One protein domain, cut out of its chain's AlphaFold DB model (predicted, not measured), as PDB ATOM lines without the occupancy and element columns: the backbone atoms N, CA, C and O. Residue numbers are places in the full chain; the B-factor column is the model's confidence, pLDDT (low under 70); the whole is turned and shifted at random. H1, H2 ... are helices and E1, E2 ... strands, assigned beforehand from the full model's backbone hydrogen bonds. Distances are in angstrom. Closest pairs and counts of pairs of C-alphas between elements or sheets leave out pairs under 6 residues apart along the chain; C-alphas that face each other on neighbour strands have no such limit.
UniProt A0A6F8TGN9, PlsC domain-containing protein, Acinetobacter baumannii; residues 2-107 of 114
ATOM      1  N   LYS A   2     -35.894 -16.199  39.100       58.41
ATOM      2  CA  LYS A   2     -36.891 -15.233  38.594       58.41
ATOM      3  C   LYS A   2     -38.220 -15.152  39.394       58.41
ATOM      4  O   LYS A   2     -38.516 -14.065  39.872       58.41
ATOM      5  N   PRO A   3     -38.926 -16.266  39.694       68.44
ATOM      6  CA  PRO A   3     -40.219 -16.190  40.393       68.44
ATOM      7  C   PRO A   3     -40.121 -15.818  41.886       68.44
ATOM      8  O   PRO A   3     -41.119 -15.438  42.490       68.44
ATOM      9  N   ILE A   4     -38.936 -15.920  42.501       70.38
ATOM     10  CA  ILE A   4     -38.708 -15.479  43.890       70.38
ATOM     11  C   ILE A   4     -38.450 -13.970  43.920       70.38
ATOM     12  O   ILE A   4     -38.973 -13.272  44.780       70.38
ATOM     13  N   LEU A   5     -37.674 -13.467  42.957       63.47
ATOM     14  CA  LEU A   5     -37.370 -12.043  42.838       63.47
ATOM     15  C   LEU A   5     -38.625 -11.235  42.495       63.47
ATOM     16  O   LEU A   5     -38.856 -10.214  43.127       63.47
ATOM     17  N   GLU A   6     -39.474 -11.733  41.596       64.44
ATOM     18  CA  GLU A   6     -40.746 -11.084  41.245       64.44
ATOM     19  C   GLU A   6     -41.692 -10.976  42.455       64.44
ATOM     20  O   GLU A   6     -42.278  -9.922  42.687       64.44
ATOM     21  N   LYS A   7     -41.769 -12.017  43.302       65.94
ATOM     22  CA  LYS A   7     -42.554 -11.988  44.553       65.94
ATOM     23  C   LYS A   7     -42.036 -10.987  45.592       65.94
ATOM     24  O   LYS A   7     -42.798 -10.580  46.459       65.94
ATOM     25  N   LEU A   8     -40.764 -10.599  45.509       66.19
ATOM     26  CA  LEU A   8     -40.140  -9.590  46.370       66.19
ATOM     27  C   LEU A   8     -40.138  -8.186  45.731       66.19
ATOM     28  O   LEU A   8     -39.515  -7.277  46.272       66.19
ATOM     29  N   GLY A   9     -40.800  -8.004  44.581       63.12
ATOM     30  CA  GLY A   9     -40.823  -6.734  43.844       63.12
ATOM     31  C   GLY A   9     -39.577  -6.474  42.987       63.12
ATOM     32  O   GLY A   9     -39.381  -5.367  42.491       63.12
ATOM     33  N   GLY A  10     -38.719  -7.477  42.802       68.81
ATOM     34  CA  GLY A  10     -37.534  -7.407  41.955       68.81
ATOM     35  C   GLY A  10     -37.882  -7.474  40.468       68.81
ATOM     36  O   GLY A  10     -38.600  -8.370  40.028       68.81
ATOM     37  N   ILE A  11     -37.315  -6.555  39.683       69.19
ATOM     38  CA  ILE A  11     -37.502  -6.491  38.231       69.19
ATOM     39  C   ILE A  11     -36.361  -7.268  37.555       69.19
ATOM     40  O   ILE A  11     -35.199  -6.856  37.649       69.19
ATOM     41  N   PRO A  12     -36.638  -8.411  36.904       67.25
ATOM     42  CA  PRO A  12     -35.611  -9.159  36.198       67.25
ATOM     43  C   PRO A  12     -35.193  -8.397  34.940       67.25
ATOM     44  O   PRO A  12     -35.994  -8.193  34.037       67.25
ATOM     45  N   VAL A  13     -33.920  -8.015  34.871       65.62
ATOM     46  CA  VAL A  13     -33.352  -7.313  33.715       65.62
ATOM     47  C   VAL A  13     -32.533  -8.263  32.844       65.62
ATOM     48  O   VAL A  13     -31.665  -8.984  33.353       65.62
ATOM     49  N   ASP A  14     -32.779  -8.266  31.532       66.69
ATOM     50  CA  ASP A  14     -31.911  -8.967  30.583       66.69
ATOM     51  C   ASP A  14     -30.658  -8.124  30.312       66.69
ATOM     52  O   ASP A  14     -30.700  -7.036  29.745       66.69
ATOM     53  N   ARG A  15     -29.503  -8.638  30.742       62.28
ATOM     54  CA  ARG A  15     -28.213  -7.947  30.629       62.28
ATOM     55  C   ARG A  15     -27.544  -8.129  29.264       62.28
ATOM     56  O   ARG A  15     -26.512  -7.501  29.035       62.28
ATOM     57  N   LYS A  16     -28.078  -8.981  28.376       60.66
ATOM     58  CA  LYS A  16     -27.533  -9.186  27.020       60.66
ATOM     59  C   LYS A  16     -27.874  -8.036  26.070       60.66
ATOM     60  O   LYS A  16     -27.141  -7.812  25.112       60.66
ATOM     61  N   ALA A  17     -28.921  -7.272  26.368       59.88
ATOM     62  CA  ALA A  17     -29.336  -6.107  25.606       59.88
ATOM     63  C   ALA A  17     -29.058  -4.827  26.414       59.88
ATOM     64  O   ALA A  17     -29.949  -4.237  27.012       59.88
ATOM     65  N   SER A  18     -27.803  -4.372  26.466       55.84
ATOM     66  CA  SER A  18     -27.436  -3.157  27.222       55.84
ATOM     67  C   SER A  18     -28.224  -1.906  26.800       55.84
ATOM     68  O   SER A  18     -28.494  -1.053  27.643       55.84
ATOM     69  N   LYS A  19     -28.627  -1.819  25.521       58.19
ATOM     70  CA  LYS A  19     -29.506  -0.759  24.996       58.19
ATOM     71  C   LYS A  19     -30.920  -0.792  25.582       58.19
ATOM     72  O   LYS A  19     -31.581   0.236  25.600       58.19
ATOM     73  N   ASP A  20     -31.365  -1.949  26.054       75.94
ATOM     74  CA  ASP A  20     -32.734  -2.180  26.504       75.94
ATOM     75  C   ASP A  20     -32.909  -1.803  27.989       75.94
ATOM     76  O   ASP A  20     -33.900  -1.192  28.376       75.94
ATOM     77  N   ILE A  21     -31.880  -2.025  28.818       82.38
ATOM     78  CA  ILE A  21     -31.935  -1.718  30.259       82.38
ATOM     79  C   ILE A  21     -32.176  -0.234  30.557       82.38
ATOM     80  O   ILE A  21     -32.939   0.075  31.467       82.38
ATOM     81  N   VAL A  22     -31.523   0.689  29.838       88.25
ATOM     82  CA  VAL A  22     -31.688   2.126  30.122       88.25
ATOM     83  C   VAL A  22     -33.132   2.537  29.857       88.25
ATOM     84  O   VAL A  22     -33.772   3.097  30.743       88.25
ATOM     85  N   SER A  23     -33.655   2.191  28.680       87.62
ATOM     86  CA  SER A  23     -35.029   2.490  28.279       87.62
ATOM     87  C   SER A  23     -36.053   1.864  29.226       87.62
ATOM     88  O   SER A  23     -36.934   2.571  29.705       87.62
ATOM     89  N   GLN A  24     -35.887   0.586  29.585       88.19
ATOM     90  CA  GLN A  24     -36.767  -0.099  30.540       88.19
ATOM     91  C   GLN A  24     -36.812   0.596  31.902       88.19
ATOM     92  O   GLN A  24     -37.877   0.729  32.502       88.19
ATOM     93  N   MET A  25     -35.660   1.029  32.426       91.06
ATOM     94  CA  MET A  25     -35.635   1.702  33.724       91.06
ATOM     95  C   MET A  25     -36.261   3.097  33.641       91.06
ATOM     96  O   MET A  25     -36.970   3.482  34.566       91.06
ATOM     97  N   VAL A  26     -36.052   3.829  32.541       91.56
ATOM     98  CA  VAL A  26     -36.693   5.137  32.313       91.56
ATOM     99  C   VAL A  26     -38.213   4.995  32.254       91.56
ATOM    100  O   VAL A  26     -38.915   5.708  32.967       91.56
ATOM    101  N   GLU A  27     -38.723   4.031  31.485       91.00
ATOM    102  CA  GLU A  27     -40.157   3.723  31.429       91.00
ATOM    103  C   GLU A  27     -40.697   3.359  32.816       91.00
ATOM    104  O   GLU A  27     -41.772   3.810  33.220       91.00
ATOM    105  N   LYS A  28     -39.929   2.593  33.600       90.94
ATOM    106  CA  LYS A  28     -40.335   2.222  34.954       90.94
ATOM    107  C   LYS A  28     -40.422   3.421  35.899       90.94
ATOM    108  O   LYS A  28     -41.370   3.482  36.681       90.94
ATOM    109  N   PHE A  29     -39.482   4.365  35.812       93.00
ATOM    110  CA  PHE A  29     -39.535   5.623  36.561       93.00
ATOM    111  C   PHE A  29     -40.750   6.476  36.179       93.00
ATOM    112  O   PHE A  29     -41.336   7.102  37.051       93.00
ATOM    113  N   GLN A  30     -41.142   6.489  34.903       90.12
ATOM    114  CA  GLN A  30     -42.266   7.297  34.415       90.12
ATOM    115  C   GLN A  30     -43.639   6.685  34.717       90.12
ATOM    116  O   GLN A  30     -44.610   7.413  34.893       90.12
ATOM    117  N   SER A  31     -43.731   5.354  34.758       92.25
ATOM    118  CA  SER A  31     -44.993   4.615  34.917       92.25
ATOM    119  C   SER A  31     -45.328   4.229  36.359       92.25
ATOM    120  O   SER A  31     -46.369   3.620  36.598       92.25
ATOM    121  N   SER A  32     -44.450   4.518  37.322       89.44
ATOM    122  CA  SER A  32     -44.621   4.098  38.716       89.44
ATOM    123  C   SER A  32     -44.710   5.311  39.637       89.44
ATOM    124  O   SER A  32     -43.796   6.128  39.648       89.44
ATOM    125  N   ASP A  33     -45.746   5.377  40.479       87.44
ATOM    126  CA  ASP A  33     -45.920   6.465  41.460       87.44
ATOM    127  C   ASP A  33     -44.759   6.537  42.465       87.44
ATOM    128  O   ASP A  33     -44.347   7.609  42.905       87.44
ATOM    129  N   THR A  34     -44.203   5.375  42.820       86.81
ATOM    130  CA  THR A  34     -43.021   5.254  43.677       86.81
ATOM    131  C   THR A  34     -42.075   4.201  43.120       86.81
ATOM    132  O   THR A  34     -42.441   3.028  43.013       86.81
ATOM    133  N   PHE A  35     -40.841   4.593  42.802       89.44
ATOM    134  CA  PHE A  35     -39.814   3.674  42.322       89.44
ATOM    135  C   PHE A  35     -38.418   4.112  42.772       89.44
ATOM    136  O   PHE A  35     -38.032   5.264  42.603       89.44
ATOM    137  N   ASN A  36     -37.658   3.173  43.337       90.50
ATOM    138  CA  ASN A  36     -36.260   3.369  43.710       90.50
ATOM    139  C   ASN A  36     -35.413   2.303  43.019       90.50
ATOM    140  O   ASN A  36     -35.716   1.112  43.107       90.50
ATOM    141  N   LEU A  37     -34.330   2.731  42.374       91.31
ATOM    142  CA  LEU A  37     -33.394   1.849  41.689       91.31
ATOM    143  C   LEU A  37     -32.021   1.933  42.357       91.31
ATOM    144  O   LEU A  37     -31.391   2.986  42.363       91.31
ATOM    145  N   VAL A  38     -31.549   0.806  42.890       90.56
ATOM    146  CA  VAL A  38     -30.214   0.692  43.492       90.56
ATOM    147  C   VAL A  38     -29.285  -0.018  42.515       90.56
ATOM    148  O   VAL A  38     -29.550  -1.147  42.101       90.56
ATOM    149  N   ILE A  39     -28.187   0.641  42.148       89.12
ATOM    150  CA  ILE A  39     -27.171   0.110  41.235       89.12
ATOM    151  C   ILE A  39     -25.818   0.178  41.933       89.12
ATOM    152  O   ILE A  39     -25.398   1.248  42.356       89.12
ATOM    153  N   ALA A  40     -25.116  -0.953  41.992       88.81
ATOM    154  CA  ALA A  40     -23.671  -0.962  42.193       88.81
ATOM    155  C   ALA A  40     -23.016  -0.782  40.808       88.81
ATOM    156  O   ALA A  40     -23.139  -1.681  39.968       88.81
ATOM    157  N   PRO A  41     -22.416   0.387  40.502       86.19
ATOM    158  CA  PRO A  41     -21.898   0.687  39.163       86.19
ATOM    159  C   PRO A  41     -20.515   0.066  38.927       86.19
ATOM    160  O   PRO A  41     -20.085  -0.103  37.781       86.19
ATOM    161  N   GLU A  42     -19.839  -0.297  40.016       78.00
ATOM    162  CA  GLU A  42     -18.714  -1.216  40.021       78.00
ATOM    163  C   GLU A  42     -19.168  -2.555  39.432       78.00
ATOM    164  O   GLU A  42     -20.175  -3.141  39.829       78.00
ATOM    165  N   ALA A  43     -18.466  -3.013  38.399       67.56
ATOM    166  CA  ALA A  43     -18.750  -4.301  37.788       67.56
ATOM    167  C   ALA A  43     -18.383  -5.448  38.760       67.56
ATOM    168  O   ALA A  43     -18.369  -5.303  39.978       67.56
ATOM    169  N   THR A  44     -18.086  -6.636  38.236       60.75
ATOM    170  CA  THR A  44     -17.602  -7.756  39.057       60.75
ATOM    171  C   THR A  44     -16.484  -7.317  40.001       60.75
ATOM    172  O   THR A  44     -15.562  -6.628  39.558       60.75
ATOM    173  N   ARG A  45     -16.550  -7.765  41.262       63.66
ATOM    174  CA  ARG A  45     -15.498  -7.563  42.267       63.66
ATOM    175  C   ARG A  45     -14.133  -7.840  41.632       63.66
ATOM    176  O   ARG A  45     -13.934  -8.917  41.068       63.66
ATOM    177  N   ALA A  46     -13.225  -6.868  41.688       62.59
ATOM    178  CA  ALA A  46     -11.836  -7.112  41.325       62.59
ATOM    179  C   ALA A  46     -11.286  -8.212  42.250       62.59
ATOM    180  O   ALA A  46     -11.619  -8.241  43.439       62.59
ATOM    181  N   LYS A  47     -10.493  -9.141  41.707       68.75
ATOM    182  CA  LYS A  47      -9.737 -10.082  42.542       68.75
ATOM    183  C   LYS A  47      -8.720  -9.291  43.361       68.75
ATOM    184  O   LYS A  47      -8.265  -8.237  42.912       68.75
ATOM    185  N   ASP A  48      -8.367  -9.805  44.530       65.25
ATOM    186  CA  ASP A  48      -7.321  -9.188  45.339       65.25
ATOM    187  C   ASP A  48      -6.026  -9.048  44.517       65.25
ATOM    188  O   ASP A  48      -5.673  -9.949  43.751       65.25
ATOM    189  N   GLY A  49      -5.402  -7.874  44.581       67.38
ATOM    190  CA  GLY A  49      -4.244  -7.507  43.757       67.38
ATOM    191  C   GLY A  49      -4.509  -7.179  42.275       67.38
ATOM    192  O   GLY A  49      -3.557  -6.864  41.568       67.38
ATOM    193  N   SER A  50      -5.755  -7.225  41.780       69.75
ATOM    194  CA  SER A  50      -6.078  -6.830  40.393       69.75
ATOM    195  C   SER A  50      -6.576  -5.388  40.288       69.75
ATOM    196  O   SER A  50      -7.249  -4.878  41.188       69.75
ATOM    197  N   GLU A  51      -6.268  -4.729  39.169       74.69
ATOM    198  CA  GLU A  51      -6.725  -3.363  38.912       74.69
ATOM    199  C   GLU A  51      -8.257  -3.277  38.874       74.69
ATOM    200  O   GLU A  51      -8.950  -4.076  38.230       74.69
ATOM    201  N   ARG A  52      -8.804  -2.272  39.568       76.56
ATOM    202  CA  ARG A  52     -10.238  -1.985  39.532       76.56
ATOM    203  C   ARG A  52     -10.608  -1.422  38.167       76.56
ATOM    204  O   ARG A  52     -10.007  -0.460  37.699       76.56
ATOM    205  N   LYS A  53     -11.646  -1.993  37.558       85.75
ATOM    206  CA  LYS A  53     -12.215  -1.456  36.320       85.75
ATOM    207  C   LYS A  53     -12.937  -0.133  36.595       85.75
ATOM    208  O   LYS A  53     -13.567  -0.018  37.650       85.75
ATOM    209  N   PRO A  54     -12.918   0.811  35.642       89.25
ATOM    210  CA  PRO A  54     -13.754   1.999  35.700       89.25
ATOM    211  C   PRO A  54     -15.237   1.658  35.866       89.25
ATOM    212  O   PRO A  54     -15.722   0.645  35.342       89.25
ATOM    213  N   ILE A  55     -15.957   2.490  36.619       91.75
ATOM    214  CA  ILE A  55     -17.390   2.302  36.849       91.75
ATOM    215  C   ILE A  55     -18.179   2.470  35.548       91.75
ATOM    216  O   ILE A  55     -17.835   3.268  34.676       91.75
ATOM    217  N   ARG A  56     -19.269   1.711  35.402       90.19
ATOM    218  CA  ARG A  56     -20.158   1.831  34.237       90.19
ATOM    219  C   ARG A  56     -21.072   3.044  34.390       90.19
ATOM    220  O   ARG A  56     -21.626   3.245  35.461       90.19
ATOM    221  N   THR A  57     -21.335   3.772  33.305       93.56
ATOM    222  CA  THR A  57     -22.114   5.030  33.313       93.56
ATOM    223  C   THR A  57     -23.623   4.860  33.106       93.56
ATOM    224  O   THR A  57     -24.360   5.842  33.083       93.56
ATOM    225  N   GLY A  58     -24.131   3.630  32.977       92.06
ATOM    226  CA  GLY A  58     -25.556   3.381  32.704       92.06
ATOM    227  C   GLY A  58     -26.508   3.990  33.744       92.06
ATOM    228  O   GLY A  58     -27.560   4.501  33.373       92.06
ATOM    229  N   PHE A  59     -26.116   4.008  35.024       94.00
ATOM    230  CA  PHE A  59     -26.895   4.649  36.093       94.00
ATOM    231  C   PHE A  59     -27.090   6.155  35.843       94.00
ATOM    232  O   PHE A  59     -28.178   6.677  36.073       94.00
ATOM    233  N   TRP A  60     -26.061   6.831  35.318       96.31
ATOM    234  CA  TRP A  60     -26.108   8.256  35.002       96.31
ATOM    235  C   TRP A  60     -27.076   8.527  33.851       96.31
ATOM    236  O   TRP A  60     -27.923   9.411  33.951       96.31
ATOM    237  N   HIS A  61     -27.018   7.712  32.792       95.56
ATOM    238  CA  HIS A  61     -27.924   7.847  31.648       95.56
ATOM    239  C   HIS A  61     -29.386   7.591  32.023       95.56
ATOM    240  O   HIS A  61     -30.256   8.330  31.567       95.56
ATOM    241  N   ILE A  62     -29.656   6.598  32.880       94.94
ATOM    242  CA  ILE A  62     -31.005   6.344  33.408       94.94
ATOM    243  C   ILE A  62     -31.508   7.575  34.162       94.94
ATOM    244  O   ILE A  62     -32.581   8.082  33.854       94.94
ATOM    245  N   ALA A  63     -30.722   8.084  35.114       96.56
ATOM    246  CA  ALA A  63     -31.128   9.213  35.941       96.56
ATOM    247  C   ALA A  63     -31.336  10.499  35.125       96.56
ATOM    248  O   ALA A  63     -32.323  11.205  35.329       96.56
ATOM    249  N   LYS A  64     -30.454  10.768  34.149       97.00
ATOM    250  CA  LYS A  64     -30.574  11.911  33.234       97.00
ATOM    251  C   LYS A  64     -31.851  11.828  32.400       97.00
ATOM    252  O   LYS A  64     -32.579  12.811  32.313       97.00
ATOM    253  N   ALA A  65     -32.124  10.669  31.799       95.56
ATOM    254  CA  ALA A  65     -33.281  10.473  30.927       95.56
ATOM    255  C   ALA A  65     -34.611  10.429  31.698       95.56
ATOM    256  O   ALA A  65     -35.622  10.909  31.196       95.56
ATOM    257  N   ALA A  66     -34.610   9.899  32.922       95.69
ATOM    258  CA  ALA A  66     -35.783   9.871  33.795       95.69
ATOM    259  C   ALA A  66     -35.994  11.178  34.585       95.69
ATOM    260  O   ALA A  66     -37.004  11.306  35.269       95.69
ATOM    261  N   ASN A  67     -35.072  12.146  34.495       95.88
ATOM    262  CA  ASN A  67     -35.097  13.405  35.249       95.88
ATOM    263  C   ASN A  67     -35.196  13.201  36.777       95.88
ATOM    264  O   ASN A  67     -35.965  13.866  37.472       95.88
ATOM    265  N   VAL A  68     -34.403  12.267  37.307       96.25
ATOM    266  CA  VAL A  68     -34.360  11.921  38.739       96.25
ATOM    267  C   VAL A  68     -32.955  12.127  39.319       96.25
ATOM    268  O   VAL A  68     -31.968  12.059  38.582       96.25
ATOM    269  N   PRO A  69     -32.822  12.383  40.636       97.38
ATOM    270  CA  PRO A  69     -31.512  12.496  41.264       97.38
ATOM    271  C   PRO A  69     -30.822  11.136  41.400       97.38
ATOM    272  O   PRO A  69     -31.461  10.099  41.572       97.38
ATOM    273  N   ILE A  70     -29.493  11.165  41.431       97.62
ATOM    274  CA  ILE A  70     -28.653  10.036  41.829       97.62
ATOM    275  C   ILE A  70     -28.279  10.245  43.290       97.62
ATOM    276  O   ILE A  70     -27.627  11.234  43.624       97.62
ATOM    277  N   VAL A  71     -28.685   9.323  44.159       97.31
ATOM    278  CA  VAL A  71     -28.275   9.315  45.568       97.31
ATOM    279  C   VAL A  71     -27.027   8.453  45.704       97.31
ATOM    280  O   VAL A  71     -27.032   7.276  45.348       97.31
ATOM    281  N   LEU A  72     -25.950   9.047  46.209       96.12
ATOM    282  CA  LEU A  72     -24.670   8.374  46.393       96.12
ATOM    283  C   LEU A  72     -24.633   7.741  47.780       96.12
ATOM    284  O   LEU A  72     -24.820   8.424  48.788       96.12
ATOM    285  N   MET A  73     -24.386   6.436  47.830       94.50
ATOM    286  CA  MET A  73     -24.306   5.661  49.067       94.50
ATOM    287  C   MET A  73     -23.024   4.844  49.100       94.50
ATOM    288  O   MET A  73     -22.544   4.384  48.064       94.50
ATOM    289  N   TYR A  74     -22.484   4.620  50.292       91.50
ATOM    290  CA  TYR A  74     -21.286   3.809  50.462       91.50
ATOM    291  C   TYR A  74     -21.438   2.792  51.587       91.50
ATOM    292  O   TYR A  74     -22.197   2.986  52.537       91.50
ATOM    293  N   ALA A  75     -20.661   1.720  51.471       89.00
ATOM    294  CA  ALA A  75     -20.406   0.754  52.526       89.00
ATOM    295  C   ALA A  75     -18.904   0.437  52.515       89.00
ATOM    296  O   ALA A  75     -18.381  -0.123  51.554       89.00
ATOM    297  N   ASN A  76     -18.199   0.831  53.570       84.50
ATOM    298  CA  ASN A  76     -16.764   0.649  53.715       84.50
ATOM    299  C   ASN A  76     -16.487  -0.549  54.634       84.50
ATOM    300  O   ASN A  76     -16.710  -0.498  55.842       84.50
ATOM    301  N   ALA A  77     -15.968  -1.634  54.057       81.81
ATOM    302  CA  ALA A  77     -15.660  -2.859  54.792       81.81
ATOM    303  C   ALA A  77     -14.459  -2.719  55.744       81.81
ATOM    304  O   ALA A  77     -14.375  -3.451  56.725       81.81
ATOM    305  N   ARG A  78     -13.533  -1.783  55.499       82.75
ATOM    306  CA  ARG A  78     -12.397  -1.541  56.402       82.75
ATOM    307  C   ARG A  78     -12.863  -0.868  57.688       82.75
ATOM    308  O   ARG A  78     -12.426  -1.241  58.768       82.75
ATOM    309  N   THR A  79     -13.744   0.121  57.565       87.00
ATOM    310  CA  THR A  79     -14.220   0.916  58.705       87.00
ATOM    311  C   THR A  79     -15.539   0.414  59.287       87.00
ATOM    312  O   THR A  79     -15.950   0.906  60.334       87.00
ATOM    313  N   GLN A  80     -16.197  -0.551  58.628       89.00
ATOM    314  CA  GLN A  80     -17.534  -1.057  58.969       89.00
ATOM    315  C   GLN A  80     -18.589   0.063  59.041       89.00
ATOM    316  O   GLN A  80     -19.553  -0.011  59.800       89.00
ATOM    317  N   LYS A  81     -18.403   1.124  58.248       89.94
ATOM    318  CA  LYS A  81     -19.319   2.265  58.159       89.94
ATOM    319  C   LYS A  81     -20.021   2.274  56.816       89.94
ATOM    320  O   LYS A  81     -19.450   1.877  55.803       89.94
ATOM    321  N   GLY A  82     -21.240   2.783  56.799       92.62
ATOM    322  CA  GLY A  82     -21.956   3.100  55.575       92.62
ATOM    323  C   GLY A  82     -22.784   4.358  55.760       92.62
ATOM    324  O   GLY A  82     -22.955   4.843  56.880       92.62
ATOM    325  N   GLY A  83     -23.289   4.894  54.660       93.44
ATOM    326  CA  GLY A  83     -24.107   6.093  54.706       93.44
ATOM    327  C   GLY A  83     -24.413   6.672  53.339       93.44
ATOM    328  O   GLY A  83     -24.050   6.114  52.302       93.44
ATOM    329  N   ILE A  84     -25.095   7.811  53.370       94.88
ATOM    330  CA  ILE A  84     -25.405   8.628  52.201       94.88
ATOM    331  C   ILE A  84     -24.342   9.724  52.111       94.88
ATOM    332  O   ILE A  84     -24.090  10.420  53.090       94.88
ATOM    333  N   LEU A  85     -23.726   9.864  50.939       93.69
ATOM    334  CA  LEU A  85     -22.725  10.896  50.653       93.69
ATOM    335  C   LEU A  85     -23.371  12.195  50.167       93.69
ATOM    336  O   LEU A  85     -22.868  13.283  50.422       93.69
ATOM    337  N   GLY A  86     -24.491  12.079  49.458       93.12
ATOM    338  CA  GLY A  86     -25.203  13.215  48.896       93.12
ATOM    339  C   GLY A  86     -26.094  12.799  47.737       93.12
ATOM    340  O   GLY A  86     -26.319  11.612  47.490       93.12
ATOM    341  N   LYS A  87     -26.595  13.799  47.014       95.31
ATOM    342  CA  LYS A  87     -27.343  13.601  45.775       95.31
ATOM    343  C   LYS A  87     -26.811  14.519  44.687       95.31
ATOM    344  O   LYS A  87     -26.446  15.656  44.973       95.31
ATOM    345  N   ILE A  88     -26.838  14.041  43.453       96.19
ATOM    346  CA  ILE A  88     -26.525  14.837  42.268       96.19
ATOM    347  C   ILE A  88     -27.690  14.763  41.286       96.19
ATOM    348  O   ILE A  88     -28.330  13.721  41.144       96.19
ATOM    349  N   TYR A  89     -27.969  15.873  40.614       97.31
ATOM    350  CA  TYR A  89     -28.846  15.881  39.450       97.31
ATOM    351  C   TYR A  89     -27.956  15.847  38.211       97.31
ATOM    352  O   TYR A  89     -27.113  16.733  38.087       97.31
ATOM    353  N   PRO A  90     -28.108  14.857  37.317       97.56
ATOM    354  CA  PRO A  90     -27.226  14.718  36.166       97.56
ATOM    355  C   PRO A  90     -27.201  15.970  35.279       97.56
ATOM    356  O   PRO A  90     -28.229  16.382  34.728       97.56
ATOM    357  N   THR A  91     -26.023  16.559  35.087       97.38
ATOM    358  CA  THR A  91     -25.807  17.745  34.249       97.38
ATOM    359  C   THR A  91     -24.906  17.413  33.071       97.38
ATOM    360  O   THR A  91     -25.432  17.222  31.969       97.38
ATOM    361  N   ASP A  92     -23.610  17.275  33.334       97.69
ATOM    362  CA  ASP A  92     -22.543  16.888  32.419       97.69
ATOM    363  C   ASP A  92     -21.867  15.612  32.931       97.69
ATOM    364  O   ASP A  92     -21.470  15.538  34.092       97.69
ATOM    365  N   LEU A  93     -21.737  14.605  32.064       96.56
ATOM    366  CA  LEU A  93     -21.288  13.277  32.478       96.56
ATOM    367  C   LEU A  93     -19.888  13.313  33.099       96.56
ATOM    368  O   LEU A  93     -19.684  12.705  34.145       96.56
ATOM    369  N   GLN A  94     -18.935  14.007  32.475       96.75
ATOM    370  CA  GLN A  94     -17.551  13.996  32.940       96.75
ATOM    371  C   GLN A  94     -17.428  14.717  34.283       96.75
ATOM    372  O   GLN A  94     -16.895  14.158  35.241       96.75
ATOM    373  N   LYS A  95     -18.005  15.918  34.382       97.50
ATOM    374  CA  LYS A  95     -17.992  16.711  35.614       97.50
ATOM    375  C   LYS A  95     -18.700  16.004  36.771       97.50
ATOM    376  O   LYS A  95     -18.237  16.040  37.913       97.50
ATOM    377  N   ASP A  96     -19.821  15.345  36.489       97.44
ATOM    378  CA  ASP A  96     -20.559  14.593  37.500       97.44
ATOM    379  C   ASP A  96     -19.754  13.369  37.971       97.44
ATOM    380  O   ASP A  96     -19.727  13.081  39.166       97.44
ATOM    381  N   LEU A  97     -19.062  12.662  37.068       96.62
ATOM    382  CA  LEU A  97     -18.190  11.535  37.422       96.62
ATOM    383  C   LEU A  97     -16.989  11.968  38.275       96.62
ATOM    384  O   LEU A  97     -16.640  11.268  39.227       96.62
ATOM    385  N   GLU A  98     -16.389  13.117  37.974       96.69
ATOM    386  CA  GLU A  98     -15.326  13.719  38.790       96.69
ATOM    387  C   GLU A  98     -15.838  14.074  40.189       96.69
ATOM    388  O   GLU A  98     -15.247  13.659  41.186       96.69
ATOM    389  N   THR A  99     -17.007  14.714  40.272       96.00
ATOM    390  CA  THR A  99     -17.661  15.039  41.548       96.00
ATOM    391  C   THR A  99     -17.947  13.777  42.369       96.00
ATOM    392  O   THR A  99     -17.681  13.731  43.570       96.00
ATOM    393  N   ILE A 100     -18.465  12.717  41.735       95.62
ATOM    394  CA  ILE A 100     -18.684  11.420  42.392       95.62
ATOM    395  C   ILE A 100     -17.362  10.898  42.957       95.62
ATOM    396  O   ILE A 100     -17.297  10.530  44.129       95.62
ATOM    397  N   LYS A 101     -16.303  10.870  42.145       94.81
ATOM    398  CA  LYS A 101     -14.988  10.379  42.562       94.81
ATOM    399  C   LYS A 101     -14.457  11.144  43.776       94.81
ATOM    400  O   LYS A 101     -13.994  10.514  44.724       94.81
ATOM    401  N   GLU A 102     -14.561  12.470  43.774       95.31
ATOM    402  CA  GLU A 102     -14.145  13.319  44.895       95.31
ATOM    403  C   GLU A 102     -14.935  13.026  46.175       95.31
ATOM    404  O   GLU A 102     -14.345  12.898  47.248       95.31
ATOM    405  N   LEU A 103     -16.259  12.855  46.076       94.88
ATOM    406  CA  LEU A 103     -17.112  12.550  47.227       94.88
ATOM    407  C   LEU A 103     -16.772  11.199  47.865       94.88
ATOM    408  O   LEU A 103     -16.740  11.098  49.089       94.88
ATOM    409  N   TYR A 104     -16.492  10.164  47.069       93.50
ATOM    410  CA  TYR A 104     -16.081   8.862  47.606       93.50
ATOM    411  C   TYR A 104     -14.652   8.884  48.172       93.50
ATOM    412  O   TYR A 104     -14.394   8.241  49.193       93.50
ATOM    413  N   ALA A 105     -13.740   9.664  47.580       92.69
ATOM    414  CA  ALA A 105     -12.362   9.787  48.059       92.69
ATOM    415  C   ALA A 105     -12.279  10.360  49.486       92.69
ATOM    416  O   ALA A 105     -11.433   9.928  50.267       92.69
ATOM    417  N   GLN A 106     -13.204  11.249  49.872       92.00
ATOM    418  CA  GLN A 106     -13.313  11.766  51.249       92.00
ATOM    419  C   GLN A 106     -13.565  10.667  52.298       92.00
ATOM    420  O   GLN A 106     -13.309  10.873  53.483       92.00
ATOM    421  N   TYR A 107     -14.044   9.495  51.871       90.19
ATOM    422  CA  TYR A 107     -14.346   8.341  52.720       90.19
ATOM    423  C   TYR A 107     -13.371   7.173  52.511       90.19
ATOM    424  O   TYR A 107     -13.689   6.037  52.879       90.19
TER     425      TYR A 107
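Overview. This is residues 2 to 107 of the 114 residues of the protein "PlsC domain-containing protein" of Acinetobacter baumannii (UniProt A0A6F8TGN9). A two-stranded hairpin, E1 and E2, has helix H4 packed on it and the helix pair H2 and H3 at one end; the long loop 32 to 57 passes near the middle and sticks out at residues 46 to 51, as residues 4 to 9 do. The printed part has 106 residues, in order H1, H2, H3, E1, E2, H4, with an antiparallel sheet E1 - E2, class mixed. It is only just compact, close to loose: radius of gyration of the C-alphas 15.2 A, spans 37 by 33 by 25 A.

Arrangement. Start at H1, residues 2 to 7, apart from H2, residues 18 to 31. H2 touches H3, residues 58 to 66; the closest C-alphas, of Val 26 and Ala 66, are 5.0 A apart. Next find the hairpin of E1, residues 70 to 76, and E2, residues 81 to 88, antiparallel at 161 degrees; N 72 and O 86, 2.9 A, are within hydrogen-bond range. H4, residues 93 to 105, comes closest to E2 at the C-alphas of Leu 103 and Leu 85, 6.8 A. Every O i to N i+4 pair is within range in H3 and H4, 1 of 2 in H1, 8 of 10 in H2.

Along the chain. Find H1's C-alpha 2 at (-36.891, -15.233, 38.594). H2 runs 20.7 A, E2 21.5 A; H4 ends at C-alpha 105, (-12.362, 9.787, 48.059).

Size, cuts and confidence. The C-alphas farthest apart, of Asp 33 and Gly 49, are 44.0 A apart. The printed part has no cut; the link H2 to H3 is long. Find pLDDT under 70 at residues 2 to 3, 5 to 19 and 43 to 50.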